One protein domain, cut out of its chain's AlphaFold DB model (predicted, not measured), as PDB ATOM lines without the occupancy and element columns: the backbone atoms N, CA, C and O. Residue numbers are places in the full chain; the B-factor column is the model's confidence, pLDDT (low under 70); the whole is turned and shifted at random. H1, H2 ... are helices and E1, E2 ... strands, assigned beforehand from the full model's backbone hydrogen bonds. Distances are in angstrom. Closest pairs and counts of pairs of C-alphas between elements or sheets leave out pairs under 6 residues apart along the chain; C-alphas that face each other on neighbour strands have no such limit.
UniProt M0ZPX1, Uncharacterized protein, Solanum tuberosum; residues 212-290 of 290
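This is residues 212 to 290 of the 290 residues of an uncharacterized protein of Solanum tuberosum (UniProt M0ZPX1). A narrow ribbon of two parallel strands, E1 and E2, has helix H1 packed along one face; short helix H2 lies on the other side of the ribbon, and residues 275 to 280 stick out. The printed part has 79 residues, ordered E1, H1, E2, H2, under half in named elements: mixed, helices and strands. It is only just compact, close to loose (radius of gyration of the C-alphas 13.8 A), spanning 42 by 28 by 28 A.

Start at E1, residues 223 to 229, parallel to E2, residues 256 to 262, at 21 degrees; N 227 and O 259 are within hydrogen-bond range, 2.8 A. With H1, residues 239 to 251, they form a strand-helix-strand unit, parallel neighbours joined through a helix, its crossover right-handed. The closest C-alphas of H1 and E2, Cys 250 and Cys 256, are 5.4 A apart. H2, residues 268 to 274, is apart from H1; its C-alpha 274 is 7.6 A from C-alpha 226, the closest of E1. Both helices have every O i to N i+4 pair within range.

Find C-alpha 223 at (121.452, 106.436, 92.176); E1 runs 19.1 A. H1 runs 18.3 A, E2 19.7 A, and H2 10.2 A to C-alpha 274 at (117.832, 104.074, 79.746).

The printed part has no cut and no long link. pLDDT is under 70 at residues 212 to 213 and 275 to 290.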
ATOM      1  N   GLY A 212     108.959 105.724  92.165       56.31
ATOM      2  CA  GLY A 212     109.239 106.318  93.473       56.31
ATOM      3  C   GLY A 212     110.753 106.386  93.720       56.31
ATOM      4  O   GLY A 212     111.537 105.767  92.997       56.31
ATOM      5  N   ARG A 213     111.193 107.142  94.735       62.22
ATOM      6  CA  ARG A 213     112.591 107.065  95.190       62.22
ATOM      7  C   ARG A 213     112.847 105.633  95.659       62.22
ATOM      8  O   ARG A 213     112.352 105.247  96.711       62.22
ATOM      9  N   GLU A 214     113.578 104.850  94.869       71.25
ATOM     10  CA  GLU A 214     114.112 103.570  95.331       71.25
ATOM     11  C   GLU A 214     115.088 103.881  96.466       71.25
ATOM     12  O   GLU A 214     116.016 104.670  96.287       71.25
ATOM     13  N   ILE A 215     114.842 103.318  97.644       79.19
ATOM     14  CA  ILE A 215     115.692 103.476  98.819       79.19
ATOM     15  C   ILE A 215     116.367 102.129  99.070       79.19
ATOM     16  O   ILE A 215     115.720 101.087  98.986       79.19
ATOM     17  N   ASN A 216     117.674 102.134  99.324       76.38
ATOM     18  CA  ASN A 216     118.385 100.918  99.703       76.38
ATOM     19  C   ASN A 216     118.053 100.506 101.150       76.38
ATOM     20  O   ASN A 216     117.478 101.274 101.914       76.38
ATOM     21  N   GLU A 217     118.473  99.312 101.564       76.75
ATOM     22  CA  GLU A 217     118.253  98.786 102.928       76.75
ATOM     23  C   GLU A 217     118.765  99.713 104.049       76.75
ATOM     24  O   GLU A 217     118.331  99.611 105.192       76.75
ATOM     25  N   ARG A 218     119.675 100.639 103.720       77.69
ATOM     26  CA  ARG A 218     120.285 101.608 104.637       77.69
ATOM     27  C   ARG A 218     119.603 102.981 104.631       77.69
ATOM     28  O   ARG A 218     120.098 103.899 105.274       77.69
ATOM     29  N   GLY A 219     118.488 103.148 103.919       78.12
ATOM     30  CA  GLY A 219     117.736 104.405 103.899       78.12
ATOM     31  C   GLY A 219     118.203 105.434 102.861       78.12
ATOM     32  O   GLY A 219     117.607 106.508 102.769       78.12
ATOM     33  N   PHE A 220     119.212 105.129 102.036       77.62
ATOM     34  CA  PHE A 220     119.724 106.053 101.017       77.62
ATOM     35  C   PHE A 220     119.011 105.904  99.668       77.62
ATOM     36  O   PHE A 220     118.751 104.776  99.241       77.62
ATOM     37  N   PRO A 221     118.759 107.010  98.940       82.56
ATOM     38  CA  PRO A 221     118.268 106.955  97.567       82.56
ATOM     39  C   PRO A 221     119.232 106.182  96.658       82.56
ATOM     40  O   PRO A 221     120.430 106.457  96.633       82.56
ATOM     41  N   ILE A 222     118.708 105.245  95.871       81.25
ATOM     42  CA  ILE A 222     119.484 104.527  94.861       81.25
ATOM     43  C   ILE A 222     119.733 105.455  93.669       81.25
ATOM     44  O   ILE A 222     118.799 105.946  93.031       81.25
ATOM     45  N   ILE A 223     121.005 105.658  93.333       81.25
ATOM     46  CA  ILE A 223     121.452 106.436  92.176       81.25
ATOM     47  C   ILE A 223     121.970 105.457  91.124       81.25
ATOM     48  O   ILE A 223     123.038 104.874  91.270       81.25
ATOM     49  N   ARG A 224     121.231 105.267  90.031       81.44
ATOM     50  CA  ARG A 224     121.671 104.395  88.931       81.44
ATOM     51  C   ARG A 224     122.420 105.216  87.889       81.44
ATOM     52  O   ARG A 224     121.814 106.012  87.174       81.44
ATOM     53  N   LEU A 225     123.726 105.004  87.786       83.00
ATOM     54  CA  LEU A 225     124.567 105.596  86.752       83.00
ATOM     55  C   LEU A 225     124.738 104.588  85.615       83.00
ATOM     56  O   LEU A 225     125.159 103.464  85.850       83.00
ATOM     57  N   THR A 226     124.422 104.970  84.378       82.94
ATOM     58  CA  THR A 226     124.634 104.108  83.202       82.94
ATOM     59  C   THR A 226     125.673 104.725  82.275       82.94
ATOM     60  O   THR A 226     125.463 105.815  81.744       82.94
ATOM     61  N   LEU A 227     126.784 104.023  82.062       85.12
ATOM     62  CA  LEU A 227     127.825 104.380  81.106       85.12
ATOM     63  C   LEU A 227     127.573 103.656  79.777       85.12
ATOM     64  O   LEU A 227     127.703 102.434  79.688       85.12
ATOM     65  N   LEU A 228     127.224 104.424  78.743       83.19
ATOM     66  CA  LEU A 228     126.976 103.911  77.396       83.19
ATOM     67  C   LEU A 228     128.271 103.871  76.577       83.19
ATOM     68  O   LEU A 228     128.807 104.903  76.167       83.19
ATOM     69  N   MET A 229     128.739 102.660  76.309       83.25
ATOM     70  CA  MET A 229     129.907 102.358  75.490       83.25
ATOM     71  C   MET A 229     129.493 102.128  74.033       83.25
ATOM     72  O   MET A 229     128.349 101.791  73.746       83.25
ATOM     73  N   ARG A 230     130.413 102.334  73.089       80.88
ATOM     74  CA  ARG A 230     130.184 102.099  71.655       80.88
ATOM     75  C   ARG A 230     131.348 101.338  71.056       80.88
ATOM     76  O   ARG A 230     132.490 101.562  71.466       80.88
ATOM     77  N   ARG A 231     131.073 100.533  70.030       83.00
ATOM     78  CA  ARG A 231     132.104  99.944  69.170       83.00
ATOM     79  C   ARG A 231     132.385 100.846  67.963       83.00
ATOM     80  O   ARG A 231     131.527 101.586  67.486       83.00
ATOM     81  N   GLY A 232     133.613 100.780  67.452       80.00
ATOM     82  CA  GLY A 232     134.009 101.480  66.229       80.00
ATOM     83  C   GLY A 232     134.132 102.997  66.394       80.00
ATOM     84  O   GLY A 232     134.749 103.492  67.335       80.00
ATOM     85  N   SER A 233     133.600 103.756  65.431       70.56
ATOM     86  CA  SER A 233     133.797 105.208  65.397       70.56
ATOM     87  C   SER A 233     133.280 105.886  66.675       70.56
ATOM     88  O   SER A 233     132.148 105.658  67.101       70.56
ATOM     89  N   ARG A 234     134.109 106.762  67.264       75.50
ATOM     90  CA  ARG A 234     133.804 107.528  68.491       75.50
ATOM     91  C   ARG A 234     133.648 106.671  69.762       75.50
ATOM     92  O   ARG A 234     133.006 107.119  70.720       75.50
ATOM     93  N   SER A 235     134.240 105.476  69.789       84.25
ATOM     94  CA  SER A 235     134.471 104.721  71.024       84.25
ATOM     95  C   SER A 235     135.493 105.429  71.925       84.25
ATOM     96  O   SER A 235     136.292 106.258  71.477       84.25
ATOM     97  N   PHE A 236     135.491 105.098  73.218       84.38
ATOM     98  CA  PHE A 236     136.586 105.498  74.099       84.38
ATOM     99  C   PHE A 236     137.874 104.783  73.680       84.38
ATOM    100  O   PHE A 236     137.859 103.579  73.429       84.38
ATOM    101  N   LYS A 237     138.997 105.515  73.648       85.44
ATOM    102  CA  LYS A 237     140.318 104.942  73.327       85.44
ATOM    103  C   LYS A 237     140.709 103.820  74.292       85.44
ATOM    104  O   LYS A 237     141.298 102.836  73.870       85.44
ATOM    105  N   ASN A 238     140.375 103.975  75.574       89.81
ATOM    106  CA  ASN A 238     140.585 102.958  76.596       89.81
ATOM    107  C   ASN A 238     139.307 102.804  77.427       89.81
ATOM    108  O   ASN A 238     139.074 103.539  78.385       89.81
ATOM    109  N   ALA A 239     138.457 101.871  77.002       87.31
ATOM    110  CA  ALA A 239     137.171 101.600  77.630       87.31
ATOM    111  C   ALA A 239     137.316 101.207  79.107       87.31
ATOM    112  O   ALA A 239     136.600 101.739  79.951       87.31
ATOM    113  N   THR A 240     138.280 100.337  79.413       90.88
ATOM    114  CA  THR A 240     138.519  99.811  80.761       90.88
ATOM    115  C   THR A 240     138.896 100.912  81.744       90.88
ATOM    116  O   THR A 240     138.339 100.970  82.835       90.88
ATOM    117  N   VAL A 241     139.784 101.830  81.346       93.62
ATOM    118  CA  VAL A 241     140.175 102.968  82.195       93.62
ATOM    119  C   VAL A 241     138.988 103.888  82.467       93.62
ATOM    120  O   VAL A 241     138.793 104.320  83.597       93.62
ATOM    121  N   VAL A 242     138.166 104.170  81.454       90.69
ATOM    122  CA  VAL A 242     136.966 104.999  81.640       90.69
ATOM    123  C   VAL A 242     135.989 104.319  82.601       90.69
ATOM    124  O   VAL A 242     135.500 104.965  83.524       90.69
ATOM    125  N   THR A 243     135.747 103.018  82.435       92.31
ATOM    126  CA  THR A 243     134.911 102.239  83.354       92.31
ATOM    127  C   THR A 243     135.441 102.277  84.789       92.31
ATOM    128  O   THR A 243     134.654 102.514  85.703       92.31
ATOM    129  N   ASP A 244     136.749 102.108  84.992       94.75
ATOM    130  CA  ASP A 244     137.379 102.157  86.317       94.75
ATOM    131  C   ASP A 244     137.220 103.535  86.984       94.75
ATOM    132  O   ASP A 244     136.842 103.617  88.151       94.75
ATOM    133  N   ILE A 245     137.400 104.628  86.230       93.31
ATOM    134  CA  ILE A 245     137.179 105.996  86.730       93.31
ATOM    135  C   ILE A 245     135.736 106.168  87.218       93.31
ATOM    136  O   ILE A 245     135.512 106.591  88.351       93.31
ATOM    137  N   PHE A 246     134.746 105.814  86.394       92.75
ATOM    138  CA  PHE A 246     133.341 105.953  86.786       92.75
ATOM    139  C   PHE A 246     132.953 105.008  87.925       92.75
ATOM    140  O   PHE A 246     132.106 105.360  88.743       92.75
ATOM    141  N   SER A 247     133.568 103.827  88.004       93.62
ATOM    142  CA  SER A 247     133.343 102.886  89.101       93.62
ATOM    143  C   SER A 247     133.849 103.456  90.423       93.62
ATOM    144  O   SER A 247     133.110 103.436  91.407       93.62
ATOM    145  N   LYS A 248     135.052 104.043  90.426       94.69
ATOM    146  CA  LYS A 248     135.631 104.720  91.593       94.69
ATOM    147  C   LYS A 248     134.789 105.907  92.040       94.69
ATOM    148  O   LYS A 248     134.501 106.019  93.224       94.69
ATOM    149  N   GLU A 249     134.351 106.759  91.115       93.50
ATOM    150  CA  GLU A 249     133.513 107.913  91.461       93.50
ATOM    151  C   GLU A 249     132.129 107.494  91.975       93.50
ATOM    152  O   GLU A 249     131.644 108.050  92.956       93.50
ATOM    153  N   CYS A 250     131.517 106.461  91.388       90.50
ATOM    154  CA  CYS A 250     130.249 105.927  91.883       90.50
ATOM    155  C   CYS A 250     130.396 105.329  93.292       90.50
ATOM    156  O   CYS A 250     129.567 105.596  94.154       90.50
ATOM    157  N   ALA A 251     131.489 104.616  93.584       93.00
ATOM    158  CA  ALA A 251     131.737 104.042  94.911       93.00
ATOM    159  C   ALA A 251     131.865 105.088  96.038       93.00
ATOM    160  O   ALA A 251     131.706 104.746  97.209       93.00
ATOM    161  N   ARG A 252     132.131 106.360  95.707       93.31
ATOM    162  CA  ARG A 252     132.207 107.469  96.677       93.31
ATOM    163  C   ARG A 252     130.836 108.022  97.071       93.31
ATOM    164  O   ARG A 252     130.762 108.829  97.991       93.31
ATOM    165  N   VAL A 253     129.769 107.617  96.380       88.94
ATOM    166  CA  VAL A 253     128.401 108.089  96.611       88.94
ATOM    167  C   VAL A 253     127.549 106.931  97.125       88.94
ATOM    168  O   VAL A 253     127.328 105.941  96.426       88.94
ATOM    169  N   GLU A 254     127.037 107.050  98.350       88.00
ATOM    170  CA  GLU A 254     126.177 106.021  98.937       88.00
ATOM    171  C   GLU A 254     124.908 105.810  98.103       88.00
ATOM    172  O   GLU A 254     124.241 106.755  97.687       88.00
ATOM    173  N   GLY A 255     124.586 104.542  97.836       84.38
ATOM    174  CA  GLY A 255     123.455 104.174  96.985       84.38
ATOM    175  C   GLY A 255     123.729 104.258  95.479       84.38
ATOM    176  O   GLY A 255     122.829 103.936  94.705       84.38
ATOM    177  N   CYS A 256     124.937 104.634  95.038       87.38
ATOM    178  CA  CYS A 256     125.275 104.632  93.618       87.38
ATOM    179  C   CYS A 256     125.533 103.216  93.076       87.38
ATOM    180  O   CYS A 256     126.286 102.433  93.654       87.38
ATOM    181  N   ILE A 257     124.924 102.902  91.932       88.25
ATOM    182  CA  ILE A 257     125.102 101.654  91.186       88.25
ATOM    183  C   ILE A 257     125.495 102.011  89.752       88.25
ATOM    184  O   ILE A 257     124.707 102.622  89.024       88.25
ATOM    185  N   LEU A 258     126.705 101.622  89.342       88.75
ATOM    186  CA  LEU A 258     127.189 101.793  87.972       88.75
ATOM    187  C   LEU A 258     126.803 100.586  87.111       88.75
ATOM    188  O   LEU A 258     127.180  99.454  87.401       88.75
ATOM    189  N   HIS A 259     126.140 100.854  85.992       88.31
ATOM    190  CA  HIS A 259     125.935  99.915  84.898       88.31
ATOM    191  C   HIS A 259     126.758 100.360  83.692       88.31
ATOM    192  O   HIS A 259     126.700 101.519  83.287       88.31
ATOM    193  N   VAL A 260     127.510  99.447  83.088       87.12
ATOM    194  CA  VAL A 260     128.228  99.706  81.835       87.12
ATOM    195  C   VAL A 260     127.561  98.892  80.747       87.12
ATOM    196  O   VAL A 260     127.431  97.679  80.886       87.12
ATOM    197  N   VAL A 261     127.128  99.552  79.675       86.00
ATOM    198  CA  VAL A 261     126.364  98.888  78.616       86.00
ATOM    199  C   VAL A 261     126.889  99.278  77.247       86.00
ATOM    200  O   VAL A 261     127.214 100.438  77.005       86.00
ATOM    201  N   GLN A 262     126.971  98.311  76.336       84.38
ATOM    202  CA  GLN A 262     127.294  98.564  74.936       84.38
ATOM    203  C   GLN A 262     126.035  99.019  74.202       84.38
ATOM    204  O   GLN A 262     125.065  98.278  74.100       84.38
ATOM    205  N   SER A 263     126.055 100.238  73.668       78.44
ATOM    206  CA  SER A 263     124.925 100.842  72.958       78.44
ATOM    207  C   SER A 263     124.473 100.021  71.753       78.44
ATOM    208  O   SER A 263     123.299 100.077  71.401       78.44
ATOM    209  N   ASP A 264     125.399  99.302  71.118       79.25
ATOM    210  CA  ASP A 264     125.128  98.471  69.944       79.25
ATOM    211  C   ASP A 264     124.387  97.167  70.308       79.25
ATOM    212  O   ASP A 264     123.781  96.554  69.434       79.25
ATOM    213  N   ASP A 265     124.402  96.771  71.588       84.62
ATOM    214  CA  ASP A 265     123.763  95.544  72.091       84.62
ATOM    215  C   ASP A 265     122.358  95.808  72.669       84.62
ATOM    216  O   ASP A 265     121.644  94.877  73.030       84.62
ATOM    217  N   LEU A 266     121.948  97.078  72.770       84.75
ATOM    218  CA  LEU A 266     120.667  97.464  73.353       84.75
ATOM    219  C   LEU A 266     119.516  97.284  72.361       84.75
ATOM    220  O   LEU A 266     119.528  97.882  71.278       84.75
ATOM    221  N   SER A 267     118.458  96.580  72.776       89.75
ATOM    222  CA  SER A 267     117.193  96.594  72.041       89.75
ATOM    223  C   SER A 267     116.566  97.994  72.052       89.75
ATOM    224  O   SER A 267     116.941  98.868  72.839       89.75
ATOM    225  N   PHE A 268     115.570  98.223  71.192       88.81
ATOM    226  CA  PHE A 268     114.818  99.480  71.185       88.81
ATOM    227  C   PHE A 268     114.276  99.820  72.576       88.81
ATOM    228  O   PHE A 268     114.489 100.932  73.057       88.81
ATOM    229  N   CYS A 269     113.641  98.861  73.253       90.06
ATOM    230  CA  CYS A 269     113.084  99.118  74.572       90.06
ATOM    231  C   CYS A 269     114.151  99.300  75.647       90.06
ATOM    232  O   CYS A 269     113.963 100.172  76.493       90.06
ATOM    233  N   ASP A 270     115.291  98.607  75.583       87.56
ATOM    234  CA  ASP A 270     116.388  98.865  76.525       87.56
ATOM    235  C   ASP A 270     116.890 100.309  76.402       87.56
ATOM    236  O   ASP A 270     117.096 100.993  77.405       87.56
ATOM    237  N   GLN A 271     117.002 100.826  75.173       83.50
ATOM    238  CA  GLN A 271     117.351 102.229  74.945       83.50
ATOM    239  C   GLN A 271     116.281 103.159  75.535       83.50
ATOM    240  O   GLN A 271     116.606 104.077  76.287       83.50
ATOM    241  N   VAL A 272     114.994 102.909  75.274       84.75
ATOM    242  CA  VAL A 272     113.901 103.734  75.824       84.75
ATOM    243  C   VAL A 272     113.882 103.702  77.367       84.75
ATOM    244  O   VAL A 272     113.598 104.733  77.978       84.75
ATOM    245  N   HIS A 273     114.242 102.573  77.994       79.38
ATOM    246  CA  HIS A 273     114.369 102.389  79.453       79.38
ATOM    247  C   HIS A 273     115.580 103.092  80.076       79.38
ATOM    248  O   HIS A 273     115.520 103.481  81.245       79.38
ATOM    249  N   ILE A 274     116.648 103.315  79.308       74.31
ATOM    250  CA  ILE A 274     117.832 104.074  79.746       74.31
ATOM    251  C   ILE A 274     117.617 105.589  79.601       74.31
ATOM    252  O   ILE A 274     118.099 106.371  80.422       74.31
ATOM    253  N   PHE A 275     116.824 106.023  78.617       64.31
ATOM    254  CA  PHE A 275     116.539 107.440  78.351       64.31
ATOM    255  C   PHE A 275     115.239 108.046  78.953       64.31
ATOM    256  O   PHE A 275     114.838 109.125  78.499       64.31
ATOM    257  N   PRO A 276     114.524 107.471  79.949       51.84
ATOM    258  CA  PRO A 276     113.227 108.008  80.344       51.84
ATOM    259  C   PRO A 276     113.347 109.312  81.153       51.84
ATOM    260  O   PRO A 276     112.403 110.101  81.127       51.84
ATOM    261  N   PHE A 277     114.488 109.595  81.803       43.59
ATOM    262  CA  PHE A 277     114.600 110.703  82.771       43.59
ATOM    263  C   PHE A 277     115.987 111.366  82.895       43.59
ATOM    264  O   PHE A 277     116.327 111.842  83.972       43.59
ATOM    265  N   LEU A 278     116.809 111.431  81.844       39.22
ATOM    266  CA  LEU A 278     118.129 112.074  81.956       39.22
ATOM    267  C   LEU A 278     118.142 113.498  81.375       39.22
ATOM    268  O   LEU A 278     118.135 113.649  80.155       39.22
ATOM    269  N   PRO A 279     118.273 114.538  82.224       32.56
ATOM    270  CA  PRO A 279     118.905 115.797  81.834       32.56
ATOM    271  C   PRO A 279     120.398 115.621  81.474       32.56
ATOM    272  O   PRO A 279     120.974 116.496  80.838       32.56
ATOM    273  N   SER A 280     121.042 114.510  81.860       35.44
ATOM    274  CA  SER A 280     122.496 114.318  81.731       35.44
ATOM    275  C   SER A 280     122.900 112.866  81.432       35.44
ATOM    276  O   SER A 280     123.390 112.133  82.284       35.44
ATOM    277  N   VAL A 281     122.748 112.439  80.177       38.22
ATOM    278  CA  VAL A 281     123.491 111.277  79.657       38.22
ATOM    279  C   VAL A 281     124.946 111.708  79.461       38.22
ATOM    280  O   VAL A 281     125.198 112.717  78.807       38.22
ATOM    281  N   LEU A 282     125.916 110.944  79.962       37.41
ATOM    282  CA  LEU A 282     127.320 111.084  79.566       37.41
ATOM    283  C   LEU A 282     127.601 110.069  78.456       37.41
ATOM    284  O   LEU A 282     127.898 108.906  78.700       37.41
ATOM    285  N   SER A 283     127.447 110.518  77.214       41.00
ATOM    286  CA  SER A 283     127.826 109.773  76.012       41.00
ATOM    287  C   SER A 283     128.884 110.569  75.256       41.00
ATOM    288  O   SER A 283     128.888 111.802  75.301       41.00
ATOM    289  N   SER A 284     129.738 109.894  74.480       34.94
ATOM    290  CA  SER A 284     130.687 110.539  73.558       34.94
ATOM    291  C   SER A 284     130.006 111.422  72.486       34.94
ATOM    292  O   SER A 284     130.682 112.050  71.672       34.94
ATOM    293  N   HIS A 285     128.668 111.498  72.473       37.00
ATOM    294  CA  HIS A 285     127.851 112.407  71.662       37.00
ATOM    295  C   HIS A 285     127.314 113.660  72.361       37.00
ATOM    296  O   HIS A 285     126.837 114.550  71.655       37.00
ATOM    297  N   CYS A 286     127.407 113.806  73.685       27.31
ATOM    298  CA  CYS A 286     126.742 114.906  74.407       27.31
ATOM    299  C   CYS A 286     127.378 116.300  74.220       27.31
ATOM    300  O   CYS A 286     127.231 117.175  75.065       27.31
ATOM    301  N   ARG A 287     128.058 116.543  73.093       23.72
ATOM    302  CA  ARG A 287     128.552 117.864  72.670       23.72
ATOM    303  C   ARG A 287     127.635 118.615  71.694       23.72
ATOM    304  O   ARG A 287     128.027 119.683  71.244       23.72
ATOM    305  N   LYS A 288     126.445 118.104  71.349       24.55
ATOM    306  CA  LYS A 288     125.525 118.789  70.410       24.55
ATOM    307  C   LYS A 288     124.089 118.999  70.908       24.55
ATOM    308  O   LYS A 288     123.201 119.236  70.103       24.55
ATOM    309  N   PHE A 289     123.873 118.964  72.220       27.11
ATOM    310  CA  PHE A 289     122.672 119.536  72.836       27.11
ATOM    311  C   PHE A 289     123.110 120.651  73.788       27.11
ATOM    312  O   PHE A 289     123.290 120.438  74.985       27.11
ATOM    313  N   ARG A 290     123.369 121.821  73.210       24.38
ATOM    314  CA  ARG A 290     123.283 123.120  73.874       24.38
ATOM    315  C   ARG A 290     122.428 124.001  72.986       24.38
ATOM    316  O   ARG A 290     122.631 123.904  71.754       24.38
TER     317      ARG A 290